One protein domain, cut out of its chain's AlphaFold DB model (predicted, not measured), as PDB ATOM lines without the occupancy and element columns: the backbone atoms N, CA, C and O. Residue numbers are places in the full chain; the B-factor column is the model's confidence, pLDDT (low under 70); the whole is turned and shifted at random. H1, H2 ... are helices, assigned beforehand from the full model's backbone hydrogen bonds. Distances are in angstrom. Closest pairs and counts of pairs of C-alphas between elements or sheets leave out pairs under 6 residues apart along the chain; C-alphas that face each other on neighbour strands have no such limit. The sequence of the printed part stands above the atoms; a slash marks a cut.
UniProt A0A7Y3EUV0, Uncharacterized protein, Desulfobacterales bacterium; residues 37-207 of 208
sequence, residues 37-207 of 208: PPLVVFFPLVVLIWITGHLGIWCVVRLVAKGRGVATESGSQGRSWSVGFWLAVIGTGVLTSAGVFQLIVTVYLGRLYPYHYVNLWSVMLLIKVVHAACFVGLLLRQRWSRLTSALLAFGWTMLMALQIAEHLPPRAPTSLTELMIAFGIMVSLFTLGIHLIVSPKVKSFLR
ATOM      1  N   PRO A  37     -40.149 -17.031   0.695       52.38
ATOM      2  CA  PRO A  37     -40.423 -16.334  -0.549       52.38
ATOM      3  C   PRO A  37     -41.953 -16.334  -0.727       52.38
ATOM      4  O   PRO A  37     -42.584 -17.374  -0.512       52.38
ATOM      5  N   PRO A  38     -42.585 -15.198  -1.077       57.31
ATOM      6  CA  PRO A  38     -44.030 -15.130  -1.255       57.31
ATOM      7  C   PRO A  38     -44.507 -16.253  -2.184       57.31
ATOM      8  O   PRO A  38     -43.829 -16.556  -3.167       57.31
ATOM      9  N   LEU A  39     -45.689 -16.831  -1.938       55.62
ATOM     10  CA  LEU A  39     -46.333 -17.803  -2.848       55.62
ATOM     11  C   LEU A  39     -46.326 -17.325  -4.314       55.62
ATOM     12  O   LEU A  39     -46.204 -18.129  -5.234       55.62
ATOM     13  N   VAL A  40     -46.371 -16.006  -4.509       56.06
ATOM     14  CA  VAL A  40     -46.266 -15.307  -5.798       56.06
ATOM     15  C   VAL A  40     -44.935 -15.558  -6.527       56.06
ATOM     16  O   VAL A  40     -44.912 -15.545  -7.749       56.06
ATOM     17  N   VAL A  41     -43.834 -15.814  -5.818       56.75
ATOM     18  CA  VAL A  41     -42.515 -16.148  -6.391       56.75
ATOM     19  C   VAL A  41     -42.365 -17.661  -6.578       56.75
ATOM     20  O   VAL A  41     -41.800 -18.120  -7.571       56.75
ATOM     21  N   PHE A  42     -42.901 -18.453  -5.647       61.41
ATOM     22  CA  PHE A  42     -42.747 -19.909  -5.647       61.41
ATOM     23  C   PHE A  42     -43.637 -20.607  -6.685       61.41
ATOM     24  O   PHE A  42     -43.175 -21.490  -7.407       61.41
ATOM     25  N   PHE A  43     -44.900 -20.195  -6.807       62.88
ATOM     26  CA  PHE A  43     -45.855 -20.831  -7.718       62.88
ATOM     27  C   PHE A  43     -45.433 -20.733  -9.198       62.88
ATOM     28  O   PHE A  43     -45.408 -21.771  -9.866       62.88
ATOM     29  N   PRO A  44     -45.003 -19.566  -9.726       66.75
ATOM     30  CA  PRO A  44     -44.482 -19.483 -11.091       66.75
ATOM     31  C   PRO A  44     -43.238 -20.343 -11.308       66.75
ATOM     32  O   PRO A  44     -43.085 -20.920 -12.383       66.75
ATOM     33  N   LEU A  45     -42.371 -20.468 -10.296       63.72
ATOM     34  CA  LEU A  45     -41.174 -21.300 -10.379       63.72
ATOM     35  C   LEU A  45     -41.545 -22.782 -10.522       63.72
ATOM     36  O   LEU A  45     -41.045 -23.451 -11.423       63.72
ATOM     37  N   VAL A  46     -42.466 -23.282  -9.694       66.69
ATOM     38  CA  VAL A  46     -42.951 -24.671  -9.761       66.69
ATOM     39  C   VAL A  46     -43.612 -24.961 -11.109       66.69
ATOM     40  O   VAL A  46     -43.285 -25.966 -11.742       66.69
ATOM     41  N   VAL A  47     -44.487 -24.071 -11.589       70.19
ATOM     42  CA  VAL A  47     -45.133 -24.211 -12.907       70.19
ATOM     43  C   VAL A  47     -44.089 -24.233 -14.027       70.19
ATOM     44  O   VAL A  47     -44.149 -25.084 -14.914       70.19
ATOM     45  N   LEU A  48     -43.092 -23.350 -13.971       69.31
ATOM     46  CA  LEU A  48     -42.014 -23.287 -14.956       69.31
ATOM     47  C   LEU A  48     -41.171 -24.570 -14.973       69.31
ATOM     48  O   LEU A  48     -40.878 -25.101 -16.048       69.31
ATOM     49  N   ILE A  49     -40.816 -25.098 -13.798       67.00
ATOM     50  CA  ILE A  49     -40.094 -26.372 -13.641       67.00
ATOM     51  C   ILE A  49     -40.919 -27.521 -14.215       67.00
ATOM     52  O   ILE A  49     -40.394 -28.351 -14.957       67.00
ATOM     53  N   TRP A  50     -42.214 -27.553 -13.909       69.81
ATOM     54  CA  TRP A  50     -43.126 -28.590 -14.369       69.81
ATOM     55  C   TRP A  50     -43.259 -28.601 -15.897       69.81
ATOM     56  O   TRP A  50     -43.067 -29.653 -16.516       69.81
ATOM     57  N   ILE A  51     -43.492 -27.438 -16.518       72.44
ATOM     58  CA  ILE A  51     -43.562 -27.286 -17.982       72.44
ATOM     59  C   ILE A  51     -42.238 -27.716 -18.625       72.44
ATOM     60  O   ILE A  51     -42.227 -28.513 -19.566       72.44
ATOM     61  N   THR A  52     -41.114 -27.231 -18.091       71.50
ATOM     62  CA  THR A  52     -39.774 -27.549 -18.607       71.50
ATOM     63  C   THR A  52     -39.484 -29.046 -18.508       71.50
ATOM     64  O   THR A  52     -38.971 -29.639 -19.457       71.50
ATOM     65  N   GLY A  53     -39.851 -29.679 -17.392       69.50
ATOM     66  CA  GLY A  53     -39.701 -31.116 -17.186       69.50
ATOM     67  C   GLY A  53     -40.463 -31.928 -18.232       69.50
ATOM     68  O   GLY A  53     -39.879 -32.810 -18.861       69.50
ATOM     69  N   HIS A  54     -41.732 -31.594 -18.483       72.38
ATOM     70  CA  HIS A  54     -42.562 -32.289 -19.474       72.38
ATOM     71  C   HIS A  54     -42.046 -32.107 -20.903       72.38
ATOM     72  O   HIS A  54     -41.936 -33.085 -21.647       72.38
ATOM     73  N   LEU A  55     -41.662 -30.882 -21.277       73.81
ATOM     74  CA  LEU A  55     -41.024 -30.611 -22.567       73.81
ATOM     75  C   LEU A  55     -39.715 -31.397 -22.719       73.81
ATOM     76  O   LEU A  55     -39.458 -31.973 -23.776       73.81
ATOM     77  N   GLY A  56     -38.917 -31.482 -21.652       74.00
ATOM     78  CA  GLY A  56     -37.696 -32.281 -21.606       74.00
ATOM     79  C   GLY A  56     -37.959 -33.763 -21.874       74.00
ATOM     80  O   GLY A  56     -37.330 -34.344 -22.760       74.00
ATOM     81  N   ILE A  57     -38.927 -34.366 -21.175       73.62
ATOM     82  CA  ILE A  57     -39.326 -35.769 -21.388       73.62
ATOM     83  C   ILE A  57     -39.783 -35.980 -22.832       73.62
ATOM     84  O   ILE A  57     -39.327 -36.914 -23.495       73.62
ATOM     85  N   TRP A  58     -40.650 -35.106 -23.342       74.81
ATOM     86  CA  TRP A  58     -41.157 -35.188 -24.709       74.81
ATOM     87  C   TRP A  58     -40.026 -35.129 -25.748       74.81
ATOM     88  O   TRP A  58     -39.974 -35.959 -26.664       74.81
ATOM     89  N   CYS A  59     -39.067 -34.217 -25.568       78.62
ATOM     90  CA  CYS A  59     -37.864 -34.126 -26.395       78.62
ATOM     91  C   CYS A  59     -37.030 -35.411 -26.330       78.62
ATOM     92  O   CYS A  59     -36.654 -35.945 -27.375       78.62
ATOM     93  N   VAL A  60     -36.778 -35.948 -25.133       77.75
ATOM     94  CA  VAL A  60     -36.016 -37.197 -24.954       77.75
ATOM     95  C   VAL A  60     -36.702 -38.363 -25.662       77.75
ATOM     96  O   VAL A  60     -36.040 -39.106 -26.383       77.75
ATOM     97  N   VAL A  61     -38.024 -38.502 -25.531       76.31
ATOM     98  CA  VAL A  61     -38.793 -39.554 -26.216       76.31
ATOM     99  C   VAL A  61     -38.632 -39.448 -27.735       76.31
ATOM    100  O   VAL A  61     -38.356 -40.457 -28.393       76.31
ATOM    101  N   ARG A  62     -38.726 -38.237 -28.299       78.31
ATOM    102  CA  ARG A  62     -38.512 -38.010 -29.739       78.31
ATOM    103  C   ARG A  62     -37.079 -38.301 -30.177       78.31
ATOM    104  O   ARG A  62     -36.884 -38.931 -31.215       78.31
ATOM    105  N   LEU A  63     -36.082 -37.899 -29.393       81.06
ATOM    106  CA  LEU A  63     -34.672 -38.171 -29.683       81.06
ATOM    107  C   LEU A  63     -34.360 -39.667 -29.632       81.06
ATOM    108  O   LEU A  63     -33.673 -40.173 -30.515       81.06
ATOM    109  N   VAL A  64     -34.917 -40.397 -28.663       81.31
ATOM    110  CA  VAL A  64     -34.798 -41.861 -28.585       81.31
ATOM    111  C   VAL A  64     -35.448 -42.525 -29.798       81.31
ATOM    112  O   VAL A  64     -34.864 -43.449 -30.366       81.31
ATOM    113  N   ALA A  65     -36.634 -42.073 -30.216       79.06
ATOM    114  CA  ALA A  65     -37.295 -42.586 -31.415       79.06
ATOM    115  C   ALA A  65     -36.443 -42.338 -32.673       79.06
ATOM    116  O   ALA A  65     -36.197 -43.269 -33.441       79.06
ATOM    117  N   LYS A  66     -35.899 -41.125 -32.823       80.56
ATOM    118  CA  LYS A  66     -35.001 -40.765 -33.927       80.56
ATOM    119  C   LYS A  66     -33.715 -41.596 -33.918       80.56
ATOM    120  O   LYS A  66     -33.343 -42.158 -34.941       80.56
ATOM    121  N   GLY A  67     -33.075 -41.755 -32.761       74.94
ATOM    122  CA  GLY A  67     -31.873 -42.579 -32.607       74.94
ATOM    123  C   GLY A  67     -32.114 -44.072 -32.860       74.94
ATOM    124  O   GLY A  67     -31.194 -44.790 -33.249       74.94
ATOM    125  N   ARG A  68     -33.346 -44.567 -32.670       75.94
ATOM    126  CA  ARG A  68     -33.744 -45.917 -33.105       75.94
ATOM    127  C   ARG A  68     -33.886 -46.007 -34.624       75.94
ATOM    128  O   ARG A  68     -33.397 -46.987 -35.170       75.94
ATOM    129  N   GLY A  69     -34.470 -44.997 -35.275       71.69
ATOM    130  CA  GLY A  69     -34.563 -44.913 -36.740       71.69
ATOM    131  C   GLY A  69     -33.192 -44.964 -37.423       71.69
ATOM    132  O   GLY A  69     -32.948 -45.827 -38.262       71.69
ATOM    133  N   VAL A  70     -32.247 -44.146 -36.944       69.94
ATOM    134  CA  VAL A  70     -30.852 -44.136 -37.433       69.94
ATOM    135  C   VAL A  70     -30.192 -45.515 -37.295       69.94
ATOM    136  O   VAL A  70     -29.438 -45.957 -38.160       69.94
ATOM    137  N   ALA A  71     -30.483 -46.233 -36.209       64.75
ATOM    138  CA  ALA A  71     -29.934 -47.563 -35.962       64.75
ATOM    139  C   ALA A  71     -30.521 -48.654 -36.871       64.75
ATOM    140  O   ALA A  71     -29.807 -49.585 -37.245       64.75
ATOM    141  N   THR A  72     -31.809 -48.557 -37.205       67.81
ATOM    142  CA  THR A  72     -32.476 -49.498 -38.112       67.81
ATOM    143  C   THR A  72     -32.043 -49.301 -39.561       67.81
ATOM    144  O   THR A  72     -31.793 -50.289 -40.243       67.81
ATOM    145  N   GLU A  73     -31.877 -48.053 -40.007       65.31
ATOM    146  CA  GLU A  73     -31.416 -47.718 -41.366       65.31
ATOM    147  C   GLU A  73     -29.981 -48.185 -41.632       65.31
ATOM    148  O   GLU A  73     -29.635 -48.595 -42.733       65.31
ATOM    149  N   SER A  74     -29.151 -48.193 -40.595       60.72
ATOM    150  CA  SER A  74     -27.753 -48.623 -40.656       60.72
ATOM    151  C   SER A  74     -27.549 -50.137 -40.491       60.72
ATOM    152  O   SER A  74     -26.437 -50.597 -40.231       60.72
ATOM    153  N   GLY A  75     -28.618 -50.937 -40.586       59.06
ATOM    154  CA  GLY A  75     -28.548 -52.399 -40.485       59.06
ATOM    155  C   GLY A  75     -28.233 -52.928 -39.079       59.06
ATOM    156  O   GLY A  75     -28.088 -54.135 -38.889       59.06
ATOM    157  N   SER A  76     -28.164 -52.060 -38.060       57.19
ATOM    158  CA  SER A  76     -27.969 -52.470 -36.667       57.19
ATOM    159  C   SER A  76     -29.305 -52.910 -36.053       57.19
ATOM    160  O   SER A  76     -29.903 -52.232 -35.215       57.19
ATOM    161  N   GLN A  77     -29.822 -54.059 -36.495       48.69
ATOM    162  CA  GLN A  77     -31.054 -54.606 -35.931       48.69
ATOM    163  C   GLN A  77     -30.921 -54.781 -34.406       48.69
ATOM    164  O   GLN A  77     -30.047 -55.484 -33.902       48.69
ATOM    165  N   GLY A  78     -31.801 -54.106 -33.664       52.66
ATOM    166  CA  GLY A  78     -32.263 -54.540 -32.344       52.66
ATOM    167  C   GLY A  78     -31.246 -54.659 -31.204       52.66
ATOM    168  O   GLY A  78     -31.597 -55.249 -30.186       52.66
ATOM    169  N   ARG A  79     -30.018 -54.126 -31.297       59.47
ATOM    170  CA  ARG A  79     -29.075 -54.221 -30.166       59.47
ATOM    171  C   ARG A  79     -29.624 -53.497 -28.934       59.47
ATOM    172  O   ARG A  79     -29.800 -52.277 -28.937       59.47
ATOM    173  N   SER A  80     -29.880 -54.262 -27.872       65.81
ATOM    174  CA  SER A  80     -30.202 -53.736 -26.548       65.81
ATOM    175  C   SER A  80     -29.066 -52.843 -26.056       65.81
ATOM    176  O   SER A  80     -27.889 -53.134 -26.274       65.81
ATOM    177  N   TRP A  81     -29.411 -51.750 -25.383       69.12
ATOM    178  CA  TRP A  81     -28.428 -50.820 -24.836       69.12
ATOM    179  C   TRP A  81     -27.546 -51.540 -23.813       69.12
ATOM    180  O   TRP A  81     -28.055 -52.202 -22.909       69.12
ATOM    181  N   SER A  82     -26.224 -51.420 -23.945       72.50
ATOM    182  CA  SER A  82     -25.308 -51.947 -22.926       72.50
ATOM    183  C   SER A  82     -25.492 -51.204 -21.596       72.50
ATOM    184  O   SER A  82     -25.831 -50.022 -21.602       72.50
ATOM    185  N   VAL A  83     -25.231 -51.867 -20.465       72.38
ATOM    186  CA  VAL A  83     -25.378 -51.267 -19.123       72.38
ATOM    187  C   VAL A  83     -24.551 -49.984 -18.981       72.38
ATOM    188  O   VAL A  83     -25.077 -48.965 -18.550       72.38
ATOM    189  N   GLY A  84     -23.291 -49.984 -19.432       64.44
ATOM    190  CA  GLY A  84     -22.443 -48.785 -19.396       64.44
ATOM    191  C   GLY A  84     -22.979 -47.629 -20.248       64.44
ATOM    192  O   GLY A  84     -22.870 -46.471 -19.863       64.44
ATOM    193  N   PHE A  85     -23.632 -47.935 -21.374       71.31
ATOM    194  CA  PHE A  85     -24.302 -46.926 -22.196       71.31
ATOM    195  C   PHE A  85     -25.555 -46.365 -21.507       71.31
ATOM    196  O   PHE A  85     -25.766 -45.157 -21.514       71.31
ATOM    197  N   TRP A  86     -26.349 -47.222 -20.857       77.56
ATOM    198  CA  TRP A  86     -27.477 -46.797 -20.024       77.56
ATOM    199  C   TRP A  86     -27.037 -45.841 -18.917       77.56
ATOM    200  O   TRP A  86     -27.623 -44.771 -18.772       77.56
ATOM    201  N   LEU A  87     -25.986 -46.199 -18.179       69.06
ATOM    202  CA  LEU A  87     -25.445 -45.368 -17.105       69.06
ATOM    203  C   LEU A  87     -24.938 -44.021 -17.629       69.06
ATOM    204  O   LEU A  87     -25.228 -42.994 -17.025       69.06
ATOM    205  N   ALA A  88     -24.255 -44.001 -18.776       73.00
ATOM    206  CA  ALA A  88     -23.803 -42.756 -19.393       73.00
ATOM    207  C   ALA A  88     -24.970 -41.861 -19.837       73.00
ATOM    208  O   ALA A  88     -24.934 -40.656 -19.592       73.00
ATOM    209  N   VAL A  89     -26.021 -42.425 -20.443       76.81
ATOM    210  CA  VAL A  89     -27.214 -41.667 -20.859       76.81
ATOM    211  C   VAL A  89     -27.981 -41.132 -19.652       76.81
ATOM    212  O   VAL A  89     -28.356 -39.964 -19.649       76.81
ATOM    213  N   ILE A  90     -28.192 -41.949 -18.616       75.69
ATOM    214  CA  ILE A  90     -28.860 -41.504 -17.383       75.69
ATOM    215  C   ILE A  90     -28.023 -40.418 -16.703       75.69
ATOM    216  O   ILE A  90     -28.549 -39.354 -16.398       75.69
ATOM    217  N   GLY A  91     -26.721 -40.650 -16.515       70.31
ATOM    218  CA  GLY A  91     -25.828 -39.707 -15.844       70.31
ATOM    219  C   GLY A  91     -25.742 -38.366 -16.569       70.31
ATOM    220  O   GLY A  91     -25.970 -37.320 -15.961       70.31
ATOM    221  N   THR A  92     -25.491 -38.380 -17.882       73.38
ATOM    222  CA  THR A  92     -25.476 -37.146 -18.689       73.38
ATOM    223  C   THR A  92     -26.851 -36.482 -18.723       73.38
ATOM    224  O   THR A  92     -26.930 -35.271 -18.557       73.38
ATOM    225  N   GLY A  93     -27.943 -37.246 -18.821       70.69
ATOM    226  CA  GLY A  93     -29.308 -36.717 -18.803       70.69
ATOM    227  C   GLY A  93     -29.688 -36.036 -17.486       70.69
ATOM    228  O   GLY A  93     -30.284 -34.957 -17.506       70.69
ATOM    229  N   VAL A  94     -29.305 -36.612 -16.343       73.12
ATOM    230  CA  VAL A  94     -29.503 -36.005 -15.015       73.12
ATOM    231  C   VAL A  94     -28.703 -34.709 -14.903       73.12
ATOM    232  O   VAL A  94     -29.263 -33.684 -14.519       73.12
ATOM    233  N   LEU A  95     -27.427 -34.711 -15.300       71.88
ATOM    234  CA  LEU A  95     -26.573 -33.518 -15.251       71.88
ATOM    235  C   LEU A  95     -27.053 -32.409 -16.195       71.88
ATOM    236  O   LEU A  95     -27.035 -31.232 -15.821       71.88
ATOM    237  N   THR A  96     -27.530 -32.764 -17.390       73.38
ATOM    238  CA  THR A  96     -28.167 -31.828 -18.322       73.38
ATOM    239  C   THR A  96     -29.447 -31.253 -17.727       73.38
ATOM    240  O   THR A  96     -29.618 -30.038 -17.745       73.38
ATOM    241  N   SER A  97     -30.312 -32.086 -17.147       71.19
ATOM    242  CA  SER A  97     -31.579 -31.637 -16.548       71.19
ATOM    243  C   SER A  97     -31.341 -30.716 -15.351       71.19
ATOM    244  O   SER A  97     -31.918 -29.634 -15.285       71.19
ATOM    245  N   ALA A  98     -30.419 -31.086 -14.457       71.12
ATOM    246  CA  ALA A  98     -29.985 -30.239 -13.350       71.12
ATOM    247  C   ALA A  98     -29.358 -28.927 -13.850       71.12
ATOM    248  O   ALA A  98     -29.558 -27.872 -13.257       71.12
ATOM    249  N   GLY A  99     -28.623 -28.967 -14.966       69.06
ATOM    250  CA  GLY A  99     -28.066 -27.785 -15.616       69.06
ATOM    251  C   GLY A  99     -29.109 -26.831 -16.182       69.06
ATOM    252  O   GLY A  99     -29.012 -25.630 -15.948       69.06
ATOM    253  N   VAL A 100     -30.108 -27.359 -16.886       70.50
ATOM    254  CA  VAL A 100     -31.241 -26.581 -17.401       70.50
ATOM    255  C   VAL A 100     -32.027 -25.975 -16.244       70.50
ATOM    256  O   VAL A 100     -32.311 -24.781 -16.262       70.50
ATOM    257  N   PHE A 101     -32.307 -26.766 -15.208       72.31
ATOM    258  CA  PHE A 101     -32.966 -26.294 -13.995       72.31
ATOM    259  C   PHE A 101     -32.198 -25.138 -13.350       72.31
ATOM    260  O   PHE A 101     -32.753 -24.065 -13.129       72.31
ATOM    261  N   GLN A 102     -30.899 -25.329 -13.118       68.88
ATOM    262  CA  GLN A 102     -30.027 -24.317 -12.535       68.88
ATOM    263  C   GLN A 102     -29.996 -23.035 -13.378       68.88
ATOM    264  O   GLN A 102     -30.079 -21.940 -12.823       68.88
ATOM    265  N   LEU A 103     -29.916 -23.153 -14.708       72.06
ATOM    266  CA  LEU A 103     -29.941 -22.007 -15.617       72.06
ATOM    267  C   LEU A 103     -31.268 -21.249 -15.523       72.06
ATOM    268  O   LEU A 103     -31.257 -20.033 -15.395       72.06
ATOM    269  N   ILE A 104     -32.400 -21.954 -15.554       72.62
ATOM    270  CA  ILE A 104     -33.735 -21.349 -15.483       72.62
ATOM    271  C   ILE A 104     -33.932 -20.615 -14.160       72.62
ATOM    272  O   ILE A 104     -34.315 -19.445 -14.166       72.62
ATOM    273  N   VAL A 105     -33.633 -21.280 -13.041       68.88
ATOM    274  CA  VAL A 105     -33.724 -20.689 -11.701       68.88
ATOM    275  C   VAL A 105     -32.847 -19.447 -11.625       68.88
ATOM    276  O   VAL A 105     -33.300 -18.408 -11.155       68.88
ATOM    277  N   THR A 106     -31.625 -19.515 -12.149       68.88
ATOM    278  CA  THR A 106     -30.730 -18.358 -12.134       68.88
ATOM    279  C   THR A 106     -31.224 -17.239 -13.038       68.88
ATOM    280  O   THR A 106     -31.217 -16.099 -12.614       68.88
ATOM    281  N   VAL A 107     -31.674 -17.500 -14.264       72.88
ATOM    282  CA  VAL A 107     -32.183 -16.438 -15.147       72.88
ATOM    283  C   VAL A 107     -33.412 -15.774 -14.526       72.88
ATOM    284  O   VAL A 107     -33.541 -14.551 -14.573       72.88
ATOM    285  N   TYR A 108     -34.293 -16.562 -13.909       71.12
ATOM    286  CA  TYR A 108     -35.475 -16.057 -13.221       71.12
ATOM    287  C   TYR A 108     -35.104 -15.210 -11.995       71.12
ATOM    288  O   TYR A 108     -35.527 -14.059 -11.895       71.12
ATOM    289  N   LEU A 109     -34.254 -15.730 -11.105       67.75
ATOM    290  CA  LEU A 109     -33.796 -15.014  -9.911       67.75
ATOM    291  C   LEU A 109     -32.832 -13.872 -10.235       67.75
ATOM    292  O   LEU A 109     -32.790 -12.896  -9.504       67.75
ATOM    293  N   GLY A 110     -32.091 -13.950 -11.334       65.69
ATOM    294  CA  GLY A 110     -31.140 -12.942 -11.797       65.69
ATOM    295  C   GLY A 110     -31.819 -11.655 -12.259       65.69
ATOM    296  O   GLY A 110     -31.223 -10.586 -12.190       65.69
ATOM    297  N   ARG A 111     -33.094 -11.743 -12.666       67.56
ATOM    298  CA  ARG A 111     -33.957 -10.568 -12.873       67.56
ATOM    299  C   ARG A 111     -34.349  -9.886 -11.562       67.56
ATOM    300  O   ARG A 111     -34.696  -8.713 -11.586       67.56
ATOM    301  N   LEU A 112     -34.317 -10.620 -10.450       63.28
ATOM    302  CA  LEU A 112     -34.655 -10.130  -9.112       63.28
ATOM    303  C   LEU A 112     -33.402  -9.710  -8.321       63.28
ATOM    304  O   LEU A 112     -33.473  -8.786  -7.518       63.28
ATOM    305  N   TYR A 113     -32.258 -10.350  -8.577       54.50
ATOM    306  CA  TYR A 113     -30.980 -10.136  -7.900       54.50
ATOM    307  C   TYR A 113     -29.829 -10.199  -8.919       54.50
ATOM    308  O   TYR A 113     -29.481 -11.291  -9.378       54.50
ATOM    309  N   PRO A 114     -29.225  -9.064  -9.309       58.66
ATOM    310  CA  PRO A 114     -28.180  -9.051 -10.327       58.66
ATOM    311  C   PRO A 114     -26.901  -9.731  -9.817       58.66
ATOM    312  O   PRO A 114     -26.257  -9.276  -8.875       58.66
ATOM    313  N   TYR A 115     -26.511 -10.833 -10.460       57.84
ATOM    314  CA  TYR A 115     -25.255 -11.531 -10.183       57.84
ATOM    315  C   TYR A 115     -24.097 -10.894 -10.970       57.84
ATOM    316  O   TYR A 115     -24.155 -10.803 -12.194       57.84
ATOM    317  N   HIS A 116     -23.009 -10.518 -10.290       61.34
ATOM    318  CA  HIS A 116     -21.892  -9.765 -10.889       61.34
ATOM    319  C   HIS A 116     -20.740 -10.613 -11.483       61.34
ATOM    320  O   HIS A 116     -19.772 -10.059 -11.998       61.34
ATOM    321  N   TYR A 117     -20.823 -11.950 -11.483       62.78
ATOM    322  CA  TYR A 117     -19.722 -12.838 -11.912       62.78
ATOM    323  C   TYR A 117     -19.896 -13.409 -13.333       62.78
ATOM    324  O   TYR A 117     -20.061 -14.615 -13.520       62.78
ATOM    325  N   VAL A 118     -19.840 -12.549 -14.356       67.69
ATOM    326  CA  VAL A 118     -20.080 -12.903 -15.779       67.69
ATOM    327  C   VAL A 118     -19.185 -14.049 -16.289       67.69
ATOM    328  O   VAL A 118     -19.641 -14.922 -17.035       67.69
ATOM    329  N   ASN A 119     -17.924 -14.097 -15.851       73.12
ATOM    330  CA  ASN A 119     -16.965 -15.120 -16.287       73.12
ATOM    331  C   ASN A 119     -17.332 -16.518 -15.765       73.12
ATOM    332  O   ASN A 119     -17.293 -17.489 -16.518       73.12
ATOM    333  N   LEU A 120     -17.757 -16.618 -14.502       67.81
ATOM    334  CA  LEU A 120     -18.188 -17.883 -13.904       67.81
ATOM    335  C   LEU A 120     -19.452 -18.410 -14.599       67.81
ATOM    336  O   LEU A 120     -19.522 -19.589 -14.943       67.81
ATOM    337  N   TRP A 121     -20.407 -17.520 -14.889       70.50
ATOM    338  CA  TRP A 121     -21.627 -17.854 -15.630       70.50
ATOM    339  C   TRP A 121     -21.339 -18.413 -17.018       70.50
ATOM    340  O   TRP A 121     -21.915 -19.431 -17.402       70.50
ATOM    341  N   SER A 122     -20.420 -17.783 -17.746       70.06
ATOM    342  CA  SER A 122     -20.025 -18.219 -19.087       70.06
ATOM    343  C   SER A 122     -19.412 -19.623 -19.069       70.06
ATOM    344  O   SER A 122     -19.790 -20.476 -19.873       70.06
ATOM    345  N   VAL A 123     -18.528 -19.900 -18.105       73.25
ATOM    346  CA  VAL A 123     -17.906 -21.223 -17.938       73.25
ATOM    347  C   VAL A 123     -18.942 -22.277 -17.548       73.25
ATOM    348  O   VAL A 123     -18.976 -23.361 -18.132       73.25
ATOM    349  N   MET A 124     -19.834 -21.963 -16.606       70.38
ATOM    350  CA  MET A 124     -20.902 -22.877 -16.199       70.38
ATOM    351  C   MET A 124     -21.845 -23.188 -17.360       70.38
ATOM    352  O   MET A 124     -22.149 -24.360 -17.593       70.38
ATOM    353  N   LEU A 125     -22.263 -22.172 -18.120       74.81
ATOM    354  CA  LEU A 125     -23.108 -22.336 -19.302       74.81
ATOM    355  C   LEU A 125     -22.432 -23.232 -20.341       74.81
ATOM    356  O   LEU A 125     -23.055 -24.183 -20.813       74.81
ATOM    357  N   LEU A 126     -21.155 -22.985 -20.646       79.12
ATOM    358  CA  LEU A 126     -20.379 -23.804 -21.575       79.12
ATOM    359  C   LEU A 126     -20.354 -25.272 -21.135       79.12
ATOM    360  O   LEU A 126     -20.669 -26.159 -21.928       79.12
ATOM    361  N   ILE A 127     -20.058 -25.538 -19.858       77.69
ATOM    362  CA  ILE A 127     -20.059 -26.899 -19.304       77.69
ATOM    363  C   ILE A 127     -21.442 -27.544 -19.462       77.69
ATOM    364  O   ILE A 127     -21.534 -28.698 -19.888       77.69
ATOM    365  N   LYS A 128     -22.535 -26.823 -19.172       77.12
ATOM    366  CA  LYS A 128     -23.899 -27.359 -19.342       77.12
ATOM    367  C   LYS A 128     -24.226 -27.658 -20.806       77.12
ATOM    368  O   LYS A 128     -24.813 -28.705 -21.079       77.12
ATOM    369  N   VAL A 129     -23.829 -26.790 -21.738       78.00
ATOM    370  CA  VAL A 129     -24.007 -27.006 -23.184       78.00
ATOM    371  C   VAL A 129     -23.248 -28.249 -23.636       78.00
ATOM    372  O   VAL A 129     -23.808 -29.077 -24.349       78.00
ATOM    373  N   VAL A 130     -22.013 -28.434 -23.171       79.94
ATOM    374  CA  VAL A 130     -21.206 -29.619 -23.485       79.94
ATOM    375  C   VAL A 130     -21.860 -30.899 -22.944       79.94
ATOM    376  O   VAL A 130     -21.945 -31.890 -23.671       79.94
ATOM    377  N   HIS A 131     -22.403 -30.883 -21.720       78.25
ATOM    378  CA  HIS A 131     -23.189 -32.006 -21.176       78.25
ATOM    379  C   HIS A 131     -24.437 -32.298 -22.013       78.25
ATOM    380  O   HIS A 131     -24.680 -33.450 -22.364       78.25
ATOM    381  N   ALA A 132     -25.203 -31.264 -22.371       76.00
ATOM    382  CA  ALA A 132     -26.399 -31.401 -23.203       76.00
ATOM    383  C   ALA A 132     -26.068 -31.969 -24.590       76.00
ATOM    384  O   ALA A 132     -26.745 -32.881 -25.064       76.00
ATOM    385  N   ALA A 133     -24.993 -31.485 -25.215       78.38
ATOM    386  CA  ALA A 133     -24.501 -31.993 -26.487       78.38
ATOM    387  C   ALA A 133     -24.106 -33.471 -26.373       78.38
ATOM    388  O   ALA A 133     -24.495 -34.273 -27.218       78.38
ATOM    389  N   CYS A 134     -23.408 -33.862 -25.304       81.25
ATOM    390  CA  CYS A 134     -23.061 -35.261 -25.059       81.25
ATOM    391  C   CYS A 134     -24.302 -36.134 -24.869       81.25
ATOM    392  O   CYS A 134     -24.405 -37.177 -25.508       81.25
ATOM    393  N   PHE A 135     -25.272 -35.689 -24.071       81.06
ATOM    394  CA  PHE A 135     -26.531 -36.400 -23.861       81.06
ATOM    395  C   PHE A 135     -27.304 -36.600 -25.174       81.06
ATOM    396  O   PHE A 135     -27.654 -37.727 -25.526       81.06
ATOM    397  N   VAL A 136     -27.506 -35.530 -25.950       81.50
ATOM    398  CA  VAL A 136     -28.174 -35.594 -27.263       81.50
ATOM    399  C   VAL A 136     -27.391 -36.479 -28.229       81.50
ATOM    400  O   VAL A 136     -27.976 -37.320 -28.909       81.50
ATOM    401  N   GLY A 137     -26.069 -36.330 -28.269       77.44
ATOM    402  CA  GLY A 137     -25.184 -37.135 -29.096       77.44
ATOM    403  C   GLY A 137     -25.275 -38.624 -28.764       77.44
ATOM    404  O   GLY A 137     -25.367 -39.434 -29.684       77.44
ATOM    405  N   LEU A 138     -25.340 -38.992 -27.481       82.25
ATOM    406  CA  LEU A 138     -25.543 -40.376 -27.051       82.25
ATOM    407  C   LEU A 138     -26.923 -40.884 -27.494       82.25
ATOM    408  O   LEU A 138     -27.006 -41.950 -28.105       82.25
ATOM    409  N   LEU A 139     -27.997 -40.116 -27.276       83.12
ATOM    410  CA  LEU A 139     -29.354 -40.494 -27.705       83.12
ATOM    411  C   LEU A 139     -29.461 -40.694 -29.225       83.12
ATOM    412  O   LEU A 139     -30.112 -41.635 -29.682       83.12
ATOM    413  N   LEU A 140     -28.785 -39.843 -30.001       81.75
ATOM    414  CA  LEU A 140     -28.708 -39.912 -31.463       81.75
ATOM    415  C   LEU A 140     -27.612 -40.855 -31.981       81.75
ATOM    416  O   LEU A 140     -27.408 -40.939 -33.189       81.75
ATOM    417  N   ARG A 141     -26.924 -41.562 -31.081       79.56
ATOM    418  CA  ARG A 141     -25.863 -42.538 -31.364       79.56
ATOM    419  C   ARG A 141     -24.657 -41.999 -32.137       79.56
ATOM    420  O   ARG A 141     -24.008 -42.729 -32.875       79.56
ATOM    421  N   GLN A 142     -24.321 -40.734 -31.937       81.38
ATOM    422  CA  GLN A 142     -23.218 -40.073 -32.620       81.38
ATOM    423  C   GLN A 142     -21.853 -40.550 -32.113       81.38
ATOM    424  O   GLN A 142     -21.610 -40.601 -30.906       81.38
ATOM    425  N   ARG A 143     -20.912 -40.816 -33.027       83.00
ATOM    426  CA  ARG A 143     -19.559 -41.313 -32.690       83.00
ATOM    427  C   ARG A 143     -18.768 -40.365 -31.788       83.00
ATOM    428  O   ARG A 143     -18.079 -40.826 -30.876       83.00
ATOM    429  N   TRP A 144     -18.870 -39.057 -32.036       83.06
ATOM    430  CA  TRP A 144     -18.147 -38.031 -31.278       83.06
ATOM    431  C   TRP A 144     -18.591 -37.977 -29.811       83.06
ATOM    432  O   TRP A 144     -17.751 -37.779 -28.935       83.06
ATOM    433  N   SER A 145     -19.872 -38.273 -29.538       83.06
ATOM    434  CA  SER A 145     -20.460 -38.214 -28.191       83.06
ATOM    435  C   SER A 145     -19.776 -39.148 -27.194       83.06
ATOM    436  O   SER A 145     -19.729 -38.873 -25.998       83.06
ATOM    437  N   ARG A 146     -19.198 -40.245 -27.692       83.38
ATOM    438  CA  ARG A 146     -18.457 -41.220 -26.892       83.38
ATOM    439  C   ARG A 146     -17.189 -40.619 -26.305       83.38
ATOM    440  O   ARG A 146     -16.948 -40.743 -25.109       83.38
ATOM    441  N   LEU A 147     -16.380 -39.996 -27.164       84.38
ATOM    442  CA  LEU A 147     -15.106 -39.415 -26.759       84.38
ATOM    443  C   LEU A 147     -15.351 -38.209 -25.856       84.38
ATOM    444  O   LEU A 147     -14.731 -38.109 -24.804       84.38
ATOM    445  N   THR A 148     -16.302 -37.347 -26.214       84.44
ATOM    446  CA  THR A 148     -16.630 -36.170 -25.404       84.44
ATOM    447  C   THR A 148     -17.190 -36.555 -24.033       84.44
ATOM    448  O   THR A 148     -16.762 -35.985 -23.036       84.44
ATOM    449  N   SER A 149     -18.061 -37.571 -23.943       80.62
ATOM    450  CA  SER A 149     -18.575 -38.068 -22.652       80.62
ATOM    451  C   SER A 149     -17.476 -38.677 -21.779       80.62
ATOM    452  O   SER A 149     -17.475 -38.477 -20.567       80.62
ATOM    453  N   ALA A 150     -16.520 -39.392 -22.380       83.19
ATOM    454  CA  ALA A 150     -15.376 -39.933 -21.650       83.19
ATOM    455  C   ALA A 150     -14.444 -38.822 -21.141       83.19
ATOM    456  O   ALA A 150     -14.044 -38.846 -19.980       83.19
ATOM    457  N   LEU A 151     -14.156 -37.819 -21.976       85.81
ATOM    458  CA  LEU A 151     -13.367 -36.649 -21.583       85.81
ATOM    459  C   LEU A 151     -14.044 -35.858 -20.461       85.81
ATOM    460  O   LEU A 151     -13.367 -35.444 -19.528       85.81
ATOM    461  N   LEU A 152     -15.370 -35.700 -20.500       83.38
ATOM    462  CA  LEU A 152     -16.131 -35.110 -19.395       83.38
ATOM    463  C   LEU A 152     -15.989 -35.919 -18.108       83.38
ATOM    464  O   LEU A 152     -15.740 -35.334 -17.060       83.38
ATOM    465  N   ALA A 153     -16.127 -37.245 -18.175       81.81
ATOM    466  CA  ALA A 153     -15.976 -38.104 -17.003       81.81
ATOM    467  C   ALA A 153     -14.572 -37.975 -16.386       81.81
ATOM    468  O   ALA A 153     -14.444 -37.816 -15.171       81.81
ATOM    469  N   PHE A 154     -13.524 -37.947 -17.215       84.69
ATOM    470  CA  PHE A 154     -12.160 -37.693 -16.750       84.69
ATOM    471  C   PHE A 154     -11.965 -36.275 -16.216       84.69
ATOM    472  O   PHE A 154     -11.337 -36.113 -15.175       84.69
ATOM    473  N   GLY A 155     -12.544 -35.262 -16.862       82.44
ATOM    474  CA  GLY A 155     -12.512 -33.882 -16.385       82.44
ATOM    475  C   GLY A 155     -13.109 -33.745 -14.985       82.44
ATOM    476  O   GLY A 155     -12.477 -33.171 -14.105       82.44
ATOM    477  N   TRP A 156     -14.275 -34.350 -14.735       82.00
ATOM    478  CA  TRP A 156     -14.880 -34.383 -13.397       82.00
ATOM    479  C   TRP A 156     -14.050 -35.167 -12.388       82.00
ATOM    480  O   TRP A 156     -13.899 -34.719 -11.256       82.00
ATOM    481  N   THR A 157     -13.479 -36.299 -12.799       82.31
ATOM    482  CA  THR A 157     -12.564 -37.083 -11.955       82.31
ATOM    483  C   THR A 157     -11.377 -36.225 -11.513       82.31
ATOM    484  O   THR A 157     -11.052 -36.186 -10.331       82.31
ATOM    485  N   MET A 158     -10.760 -35.495 -12.448       86.75
ATOM    486  CA  MET A 158      -9.613 -34.633 -12.174       86.75
ATOM    487  C   MET A 158      -9.988 -33.453 -11.273       86.75
ATOM    488  O   MET A 158      -9.263 -33.162 -10.327       86.75
ATOM    489  N   LEU A 159     -11.137 -32.815 -11.513       81.75
ATOM    490  CA  LEU A 159     -11.643 -31.746 -10.646       81.75
ATOM    491  C   LEU A 159     -11.915 -32.247  -9.222       81.75
ATOM    492  O   LEU A 159     -11.534 -31.578  -8.269       81.75
ATOM    493  N   MET A 160     -12.514 -33.431  -9.065       79.81
ATOM    494  CA  MET A 160     -12.716 -34.028  -7.742       79.81
ATOM    495  C   MET A 160     -11.393 -34.374  -7.058       79.81
ATOM    496  O   MET A 160     -11.252 -34.130  -5.865       79.81
ATOM    497  N   ALA A 161     -10.411 -34.898  -7.794       82.12
ATOM    498  CA  ALA A 161      -9.085 -35.177  -7.247       82.12
ATOM    499  C   ALA A 161      -8.396 -33.896  -6.745       82.12
ATOM    500  O   ALA A 161      -7.822 -33.903  -5.658       82.12
ATOM    501  N   LEU A 162      -8.506 -32.795  -7.497       82.81
ATOM    502  CA  LEU A 162      -8.004 -31.482  -7.082       82.81
ATOM    503  C   LEU A 162      -8.724 -30.977  -5.826       82.81
ATOM    504  O   LEU A 162      -8.064 -30.590  -4.868       82.81
ATOM    505  N   GLN A 163     -10.057 -31.070  -5.778       80.00
ATOM    506  CA  GLN A 163     -10.833 -30.680  -4.596       80.00
ATOM    507  C   GLN A 163     -10.454 -31.498  -3.359       80.00
ATOM    508  O   GLN A 163     -10.297 -30.935  -2.280       80.00
ATOM    509  N   ILE A 164     -10.266 -32.814  -3.506       79.88
ATOM    510  CA  ILE A 164      -9.793 -33.671  -2.414       79.88
ATOM    511  C   ILE A 164      -8.398 -33.220  -1.967       79.88
ATOM    512  O   ILE A 164      -8.184 -33.037  -0.773       79.88
ATOM    513  N   ALA A 165      -7.470 -32.988  -2.901       81.50
ATOM    514  CA  ALA A 165      -6.112 -32.548  -2.587       81.50
ATOM    515  C   ALA A 165      -6.080 -31.219  -1.816       81.50
ATOM    516  O   ALA A 165      -5.309 -31.078  -0.867       81.50
ATOM    517  N   GLU A 166      -6.956 -30.279  -2.170       77.94
ATOM    518  CA  GLU A 166      -7.115 -28.997  -1.474       77.94
ATOM    519  C   GLU A 166      -7.688 -29.141  -0.052       77.94
ATOM    520  O   GLU A 166      -7.428 -28.285   0.792       77.94
ATOM    521  N   HIS A 167      -8.422 -30.222   0.238       68.88
ATOM    522  CA  HIS A 167      -9.045 -30.497   1.545       68.88
ATOM    523  C   HIS A 167      -8.256 -31.486   2.424       68.88
ATOM    524  O   HIS A 167      -8.642 -31.731   3.568       68.88
ATOM    525  N   LEU A 168      -7.152 -32.048   1.921       66.75
ATOM    526  CA  LEU A 168      -6.202 -32.861   2.690       66.75
ATOM    527  C   LEU A 168      -5.284 -32.089   3.676       66.75
ATOM    528  O   LEU A 168      -4.737 -32.748   4.565       66.75
ATOM    529  N   PRO A 169      -5.065 -30.755   3.601       65.44
ATOM    530  CA  PRO A 169      -4.290 -30.047   4.616       65.44
ATOM    531  C   PRO A 169      -4.946 -30.135   6.010       65.44
ATOM    532  O   PRO A 169      -6.169 -30.047   6.120       65.44
ATOM    533  N   PRO A 170      -4.156 -30.199   7.100       55.19
ATOM    534  CA  PRO A 170      -4.592 -30.608   8.448       55.19
ATOM    535  C   PRO A 170      -5.517 -29.620   9.189       55.19
ATOM    536  O   PRO A 170      -5.676 -29.712  10.404       55.19
ATOM    537  N   ARG A 171      -6.099 -28.637   8.495       51.66
ATOM    538  CA  ARG A 171      -6.942 -27.580   9.081       51.66
ATOM    539  C   ARG A 171      -8.422 -27.691   8.726       51.66
ATOM    540  O   ARG A 171      -9.223 -27.001   9.349       51.66
ATOM    541  N   ALA A 172      -8.795 -28.531   7.763       56.44
ATOM    542  CA  ALA A 172     -10.194 -28.781   7.446       56.44
ATOM    543  C   ALA A 172     -10.681 -30.008   8.238       56.44
ATOM    544  O   ALA A 172     -10.048 -31.060   8.154       56.44
ATOM    545  N   PRO A 173     -11.778 -29.923   9.011       55.72
ATOM    546  CA  PRO A 173     -12.433 -31.108   9.547       55.72
ATOM    547  C   PRO A 173     -13.085 -31.871   8.387       55.72
ATOM    548  O   PRO A 173     -14.244 -31.647   8.053       55.72
ATOM    549  N   THR A 174     -12.326 -32.741   7.725       63.44
ATOM    550  CA  THR A 174     -12.833 -33.599   6.651       63.44
ATOM    551  C   THR A 174     -13.389 -34.879   7.261       63.44
ATOM    552  O   THR A 174     -12.659 -35.690   7.832       63.44
ATOM    553  N   SER A 175     -14.703 -35.073   7.154       75.38
ATOM    554  CA  SER A 175     -15.343 -36.325   7.559       75.38
ATOM    555  C   SER A 175     -14.816 -37.472   6.693       75.38
ATOM    556  O   SER A 175     -14.893 -37.419   5.463       75.38
ATOM    557  N   LEU A 176     -14.304 -38.538   7.320       78.00
ATOM    558  CA  LEU A 176     -13.831 -39.737   6.612       78.00
ATOM    559  C   LEU A 176     -14.910 -40.293   5.665       78.00
ATOM    560  O   LEU A 176     -14.603 -40.743   4.565       78.00
ATOM    561  N   THR A 177     -16.178 -40.212   6.069       73.75
ATOM    562  CA  THR A 177     -17.321 -40.642   5.257       73.75
ATOM    563  C   THR A 177     -17.455 -39.819   3.977       73.75
ATOM    564  O   THR A 177     -17.645 -40.390   2.905       73.75
ATOM    565  N   GLU A 178     -17.313 -38.496   4.057       71.88
ATOM    566  CA  GLU A 178     -17.381 -37.611   2.886       71.88
ATOM    567  C   GLU A 178     -16.225 -37.878   1.922       71.88
ATOM    568  O   GLU A 178     -16.436 -37.964   0.710       71.88
ATOM    569  N   LEU A 179     -15.023 -38.110   2.459       80.69
ATOM    570  CA  LEU A 179     -13.848 -38.467   1.668       80.69
ATOM    571  C   LEU A 179     -14.038 -39.808   0.943       80.69
ATOM    572  O   LEU A 179     -13.740 -39.915  -0.247       80.69
ATOM    573  N   MET A 180     -14.578 -40.822   1.628       75.69
ATOM    574  CA  MET A 180     -14.876 -42.125   1.024       75.69
ATOM    575  C   MET A 180     -15.941 -42.023  -0.072       75.69
ATOM    576  O   MET A 180     -15.795 -42.649  -1.124       75.69
ATOM    577  N   ILE A 181     -16.989 -41.219   0.138       73.50
ATOM    578  CA  ILE A 181     -18.023 -40.971  -0.875       73.50
ATOM    579  C   ILE A 181     -17.408 -40.276  -2.095       73.50
ATOM    580  O   ILE A 181     -17.593 -40.741  -3.221       73.50
ATOM    581  N   ALA A 182     -16.638 -39.206  -1.884       76.19
ATOM    582  CA  ALA A 182     -15.977 -38.467  -2.955       76.19
ATOM    583  C   ALA A 182     -15.018 -39.361  -3.759       76.19
ATOM    584  O   ALA A 182     -15.057 -39.367  -4.992       76.19
ATOM    585  N   PHE A 183     -14.222 -40.186  -3.076       79.75
ATOM    586  CA  PHE A 183     -13.333 -41.157  -3.709       79.75
ATOM    587  C   PHE A 183     -14.105 -42.216  -4.509       79.75
ATOM    588  O   PHE A 183     -13.751 -42.515  -5.650       79.75
ATOM    589  N   GLY A 184     -15.200 -42.750  -3.959       76.81
ATOM    590  CA  GLY A 184     -16.066 -43.701  -4.659       76.81
ATOM    591  C   GLY A 184     -16.677 -43.119  -5.938       76.81
ATOM    592  O   GLY A 184     -16.689 -43.784  -6.982       76.81
ATOM    593  N   ILE A 185     -17.124 -41.859  -5.898       75.69
ATOM    594  CA  ILE A 185     -17.618 -41.129  -7.076       75.69
ATOM    595  C   ILE A 185     -16.496 -40.966  -8.107       75.69
ATOM    596  O   ILE A 185     -16.696 -41.277  -9.282       75.69
ATOM    597  N   MET A 186     -15.306 -40.546  -7.672       83.44
ATOM    598  CA  MET A 186     -14.136 -40.367  -8.532       83.44
ATOM    599  C   MET A 186     -13.763 -41.665  -9.269       83.44
ATOM    600  O   MET A 186     -13.653 -41.668 -10.495       83.44
ATOM    601  N   VAL A 187     -13.644 -42.788  -8.553       81.50
ATOM    602  CA  VAL A 187     -13.349 -44.103  -9.155       81.50
ATOM    603  C   VAL A 187     -14.444 -44.519 -10.140       81.50
ATOM    604  O   VAL A 187     -14.145 -45.031 -11.223       81.50
ATOM    605  N   SER A 188     -15.710 -44.264  -9.805       76.75
ATOM    606  CA  SER A 188     -16.850 -44.582 -10.675       76.75
ATOM    607  C   SER A 188     -16.811 -43.784 -11.982       76.75
ATOM    608  O   SER A 188     -16.995 -44.356 -13.059       76.75
ATOM    609  N   LEU A 189     -16.519 -42.482 -11.911       77.31
ATOM    610  CA  LEU A 189     -16.384 -41.606 -13.080       77.31
ATOM    611  C   LEU A 189     -15.198 -42.010 -13.957       77.31
ATOM    612  O   LEU A 189     -15.348 -42.131 -15.175       77.31
ATOM    613  N   PHE A 190     -14.047 -42.289 -13.348       82.12
ATOM    614  CA  PHE A 190     -12.858 -42.743 -14.062       82.12
ATOM    615  C   PHE A 190     -13.116 -44.063 -14.801       82.12
ATOM    616  O   PHE A 190     -12.849 -44.189 -16.000       82.12
ATOM    617  N   THR A 191     -13.722 -45.029 -14.104       81.06
ATOM    618  CA  THR A 191     -14.083 -46.336 -14.667       81.06
ATOM    619  C   THR A 191     -15.090 -46.189 -15.806       81.06
ATOM    620  O   THR A 191     -14.947 -46.843 -16.842       81.06
ATOM    621  N   LEU A 192     -16.078 -45.297 -15.669       76.56
ATOM    622  CA  LEU A 192     -17.032 -44.989 -16.734       76.56
ATOM    623  C   LEU A 192     -16.334 -44.393 -17.963       76.56
ATOM    624  O   LEU A 192     -16.615 -44.821 -19.084       76.56
ATOM    625  N   GLY A 193     -15.400 -43.457 -17.767       79.38
ATOM    626  CA  GLY A 193     -14.601 -42.864 -18.843       79.38
ATOM    627  C   GLY A 193     -13.819 -43.916 -19.631       79.38
ATOM    628  O   GLY A 193     -13.947 -44.002 -20.856       79.38
ATOM    629  N   ILE A 194     -13.092 -44.793 -18.929       84.25
ATOM    630  CA  ILE A 194     -12.379 -45.925 -19.544       84.25
ATOM    631  C   ILE A 194     -13.358 -46.845 -20.275       84.25
ATOM    632  O   ILE A 194     -13.126 -47.207 -21.432       84.25
ATOM    633  N   HIS A 195     -14.473 -47.205 -19.635       82.12
ATOM    634  CA  HIS A 195     -15.460 -48.104 -20.221       82.12
ATOM    635  C   HIS A 195     -16.035 -47.545 -21.526       82.12
ATOM    636  O   HIS A 195     -16.150 -48.280 -22.506       82.12
ATOM    637  N   LEU A 196     -16.352 -46.251 -21.583       80.69
ATOM    638  CA  LEU A 196     -16.867 -45.608 -22.794       80.69
ATOM    639  C   LEU A 196     -15.858 -45.643 -23.952       80.69
ATOM    640  O   LEU A 196     -16.259 -45.821 -25.106       80.69
ATOM    641  N   ILE A 197     -14.560 -45.523 -23.666       84.75
ATOM    642  CA  ILE A 197     -13.501 -45.559 -24.686       84.75
ATOM    643  C   ILE A 197     -13.255 -46.988 -25.179       84.75
ATOM    644  O   ILE A 197     -13.257 -47.233 -26.393       84.75
ATOM    645  N   VAL A 198     -13.053 -47.914 -24.240       84.50
ATOM    646  CA  VAL A 198     -12.517 -49.258 -24.498       84.50
ATOM    647  C   VAL A 198     -13.610 -50.258 -24.873       84.50
ATOM    648  O   VAL A 198     -13.360 -51.153 -25.678       84.50
ATOM    649  N   SER A 199     -14.836 -50.112 -24.353       81.06
ATOM    650  CA  SER A 199     -15.893 -51.118 -24.512       81.06
ATOM    651  C   SER A 199     -16.256 -51.359 -25.987       81.06
ATOM    652  O   SER A 199     -16.839 -50.479 -26.639       81.06
ATOM    653  N   PRO A 200     -16.014 -52.575 -26.522       77.06
ATOM    654  CA  PRO A 200     -16.399 -52.929 -27.887       77.06
ATOM    655  C   PRO A 200     -17.915 -52.854 -28.082       77.06
ATOM    656  O   PRO A 200     -18.382 -52.489 -29.160       77.06
ATOM    657  N   LYS A 201     -18.686 -53.134 -27.021       75.00
ATOM    658  CA  LYS A 201     -20.151 -53.042 -27.021       75.00
ATOM    659  C   LYS A 201     -20.604 -51.601 -27.252       75.00
ATOM    660  O   LYS A 201     -21.373 -51.369 -28.182       75.00
ATOM    661  N   VAL A 202     -20.067 -50.637 -26.497       73.94
ATOM    662  CA  VAL A 202     -20.368 -49.200 -26.669       73.94
ATOM    663  C   VAL A 202     -19.904 -48.710 -28.041       73.94
ATOM    664  O   VAL A 202     -20.665 -48.055 -28.752       73.94
ATOM    665  N   LYS A 203     -18.688 -49.085 -28.463       78.25
ATOM    666  CA  LYS A 203     -18.154 -48.737 -29.788       78.25
ATOM    667  C   LYS A 203     -19.071 -49.237 -30.900       78.25
ATOM    668  O   LYS A 203     -19.435 -48.463 -31.770       78.25
ATOM    669  N   SER A 204     -19.478 -50.502 -30.853       71.75
ATOM    670  CA  SER A 204     -20.354 -51.106 -31.862       71.75
ATOM    671  C   SER A 204     -21.766 -50.519 -31.884       71.75
ATOM    672  O   SER A 204     -22.440 -50.603 -32.902       71.75
ATOM    673  N   PHE A 205     -22.211 -49.940 -30.768       70.00
ATOM    674  CA  PHE A 205     -23.530 -49.332 -30.633       70.00
ATOM    675  C   PHE A 205     -23.586 -47.907 -31.209       70.00
ATOM    676  O   PHE A 205     -24.635 -47.481 -31.685       70.00
ATOM    677  N   LEU A 206     -22.456 -47.192 -31.176       72.25
ATOM    678  CA  LEU A 206     -22.298 -45.810 -31.653       72.25
ATOM    679  C   LEU A 206     -21.617 -45.706 -33.025       72.25
ATOM    680  O   LEU A 206     -21.423 -44.610 -33.537       72.25
ATOM    681  N   ARG A 207     -21.186 -46.827 -33.609       62.12
ATOM    682  CA  ARG A 207     -20.496 -46.873 -34.903       62.12
ATOM    683  C   ARG A 207     -21.522 -46.923 -36.029       62.12
ATOM    684  O   ARG A 207     -21.627 -47.955 -36.669       62.12
TER     685      ARG A 207
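AT A GLANCE: This is residues 37 to 207 of the 208 residues of an uncharacterized protein of Desulfobacterales bacterium (UniProt A0A7Y3EUV0). Two groups of long helices spread apart as a loose V: the crossing pair H2 and H3, with the long H1 packed loosely on it, makes one leg, and H4 and H5, side by side as a hairpin, make the other. The legs meet where H3 turns into H4 and where residues 84 to 88 of H2 pack on residues 192 to 196 of H5; the short H6 lies at this joint, while the loop of residues 168 to 175 lies at the far end of the second leg. The printed part has 171 residues with six named helices, H1 to H6 in order, and no named strand; its class is all helix. It is only just loose, close to compact, with a radius of gyration of the C-alphas of 19.1 A and spans of 54 by 46 by 28 A.

HOW THE PARTS SIT: H1, residues 39 to 73, and H2, residues 83 to 110, form a hairpin; they only just touch, with 3 pairs of C-alphas within 8 A, the closest those of Ile 49 and Phe 101 at 7.1 A. H3, residues 118 to 139, forms a hairpin with H2 at a shallow tilt of 34.7 degrees, only just short of steep; their closest C-alphas, of Thr 96 and Ala 132, are 5.2 A apart. H1, H2 and H3 are an up-and-down bundle, each running against the one before. With residues 60 to 67 alone H1 touches H3, closest at the C-alphas of Val 64 and Leu 139, 5.7 A. H4, residues 143 to 167, touches H3 at a steep tilt of 43 degrees, opposite ways, also a hairpin, with the C-alphas of Gly 137 and Ser 145 closest at 4.9 A. H5, residues 176 to 198, forms a hairpin with H4 at a shallow tilt of 23 degrees, and the C-alphas of Ala 150 and Gly 193 are closest at 4.1 A. H2 touches H5 at a steep tilt of 62 degrees, closest at the C-alphas of Gly 84 and His 195, 7.1 A. H6, residues 200 to 206, and H5 touch only at the corner, and only just, with 3 pairs of C-alphas within 8 A. H1 is apart from H4, H5 and H6. Helix packing is part aligned, part crossed. In H2, H3, H5 and H6 every O i to N i+4 pair is within hydrogen-bond range; in H1 29 of 31 are, in H4 20 of 21.

IN THESE COORDINATES: H1 begins at C-alpha 39, (-46.333, -17.803, -2.848), and is 51.0 A long. H2 measures 39.4 A, H3 31.5 A, H4 37.4 A, H5 32.6 A and H6 10.0 A. H6 ends at C-alpha 206, (-22.298, -45.810, -31.653).

THE WHOLE: The C-alphas farthest apart, of Glu 73 and Arg 171, are 59.6 A apart. The printed part has no cut and no long link. Its mean pLDDT is 73.0, with 52 residues under 70, among them 37 to 46, 70 to 81, 109 to 118 and 167 to 174.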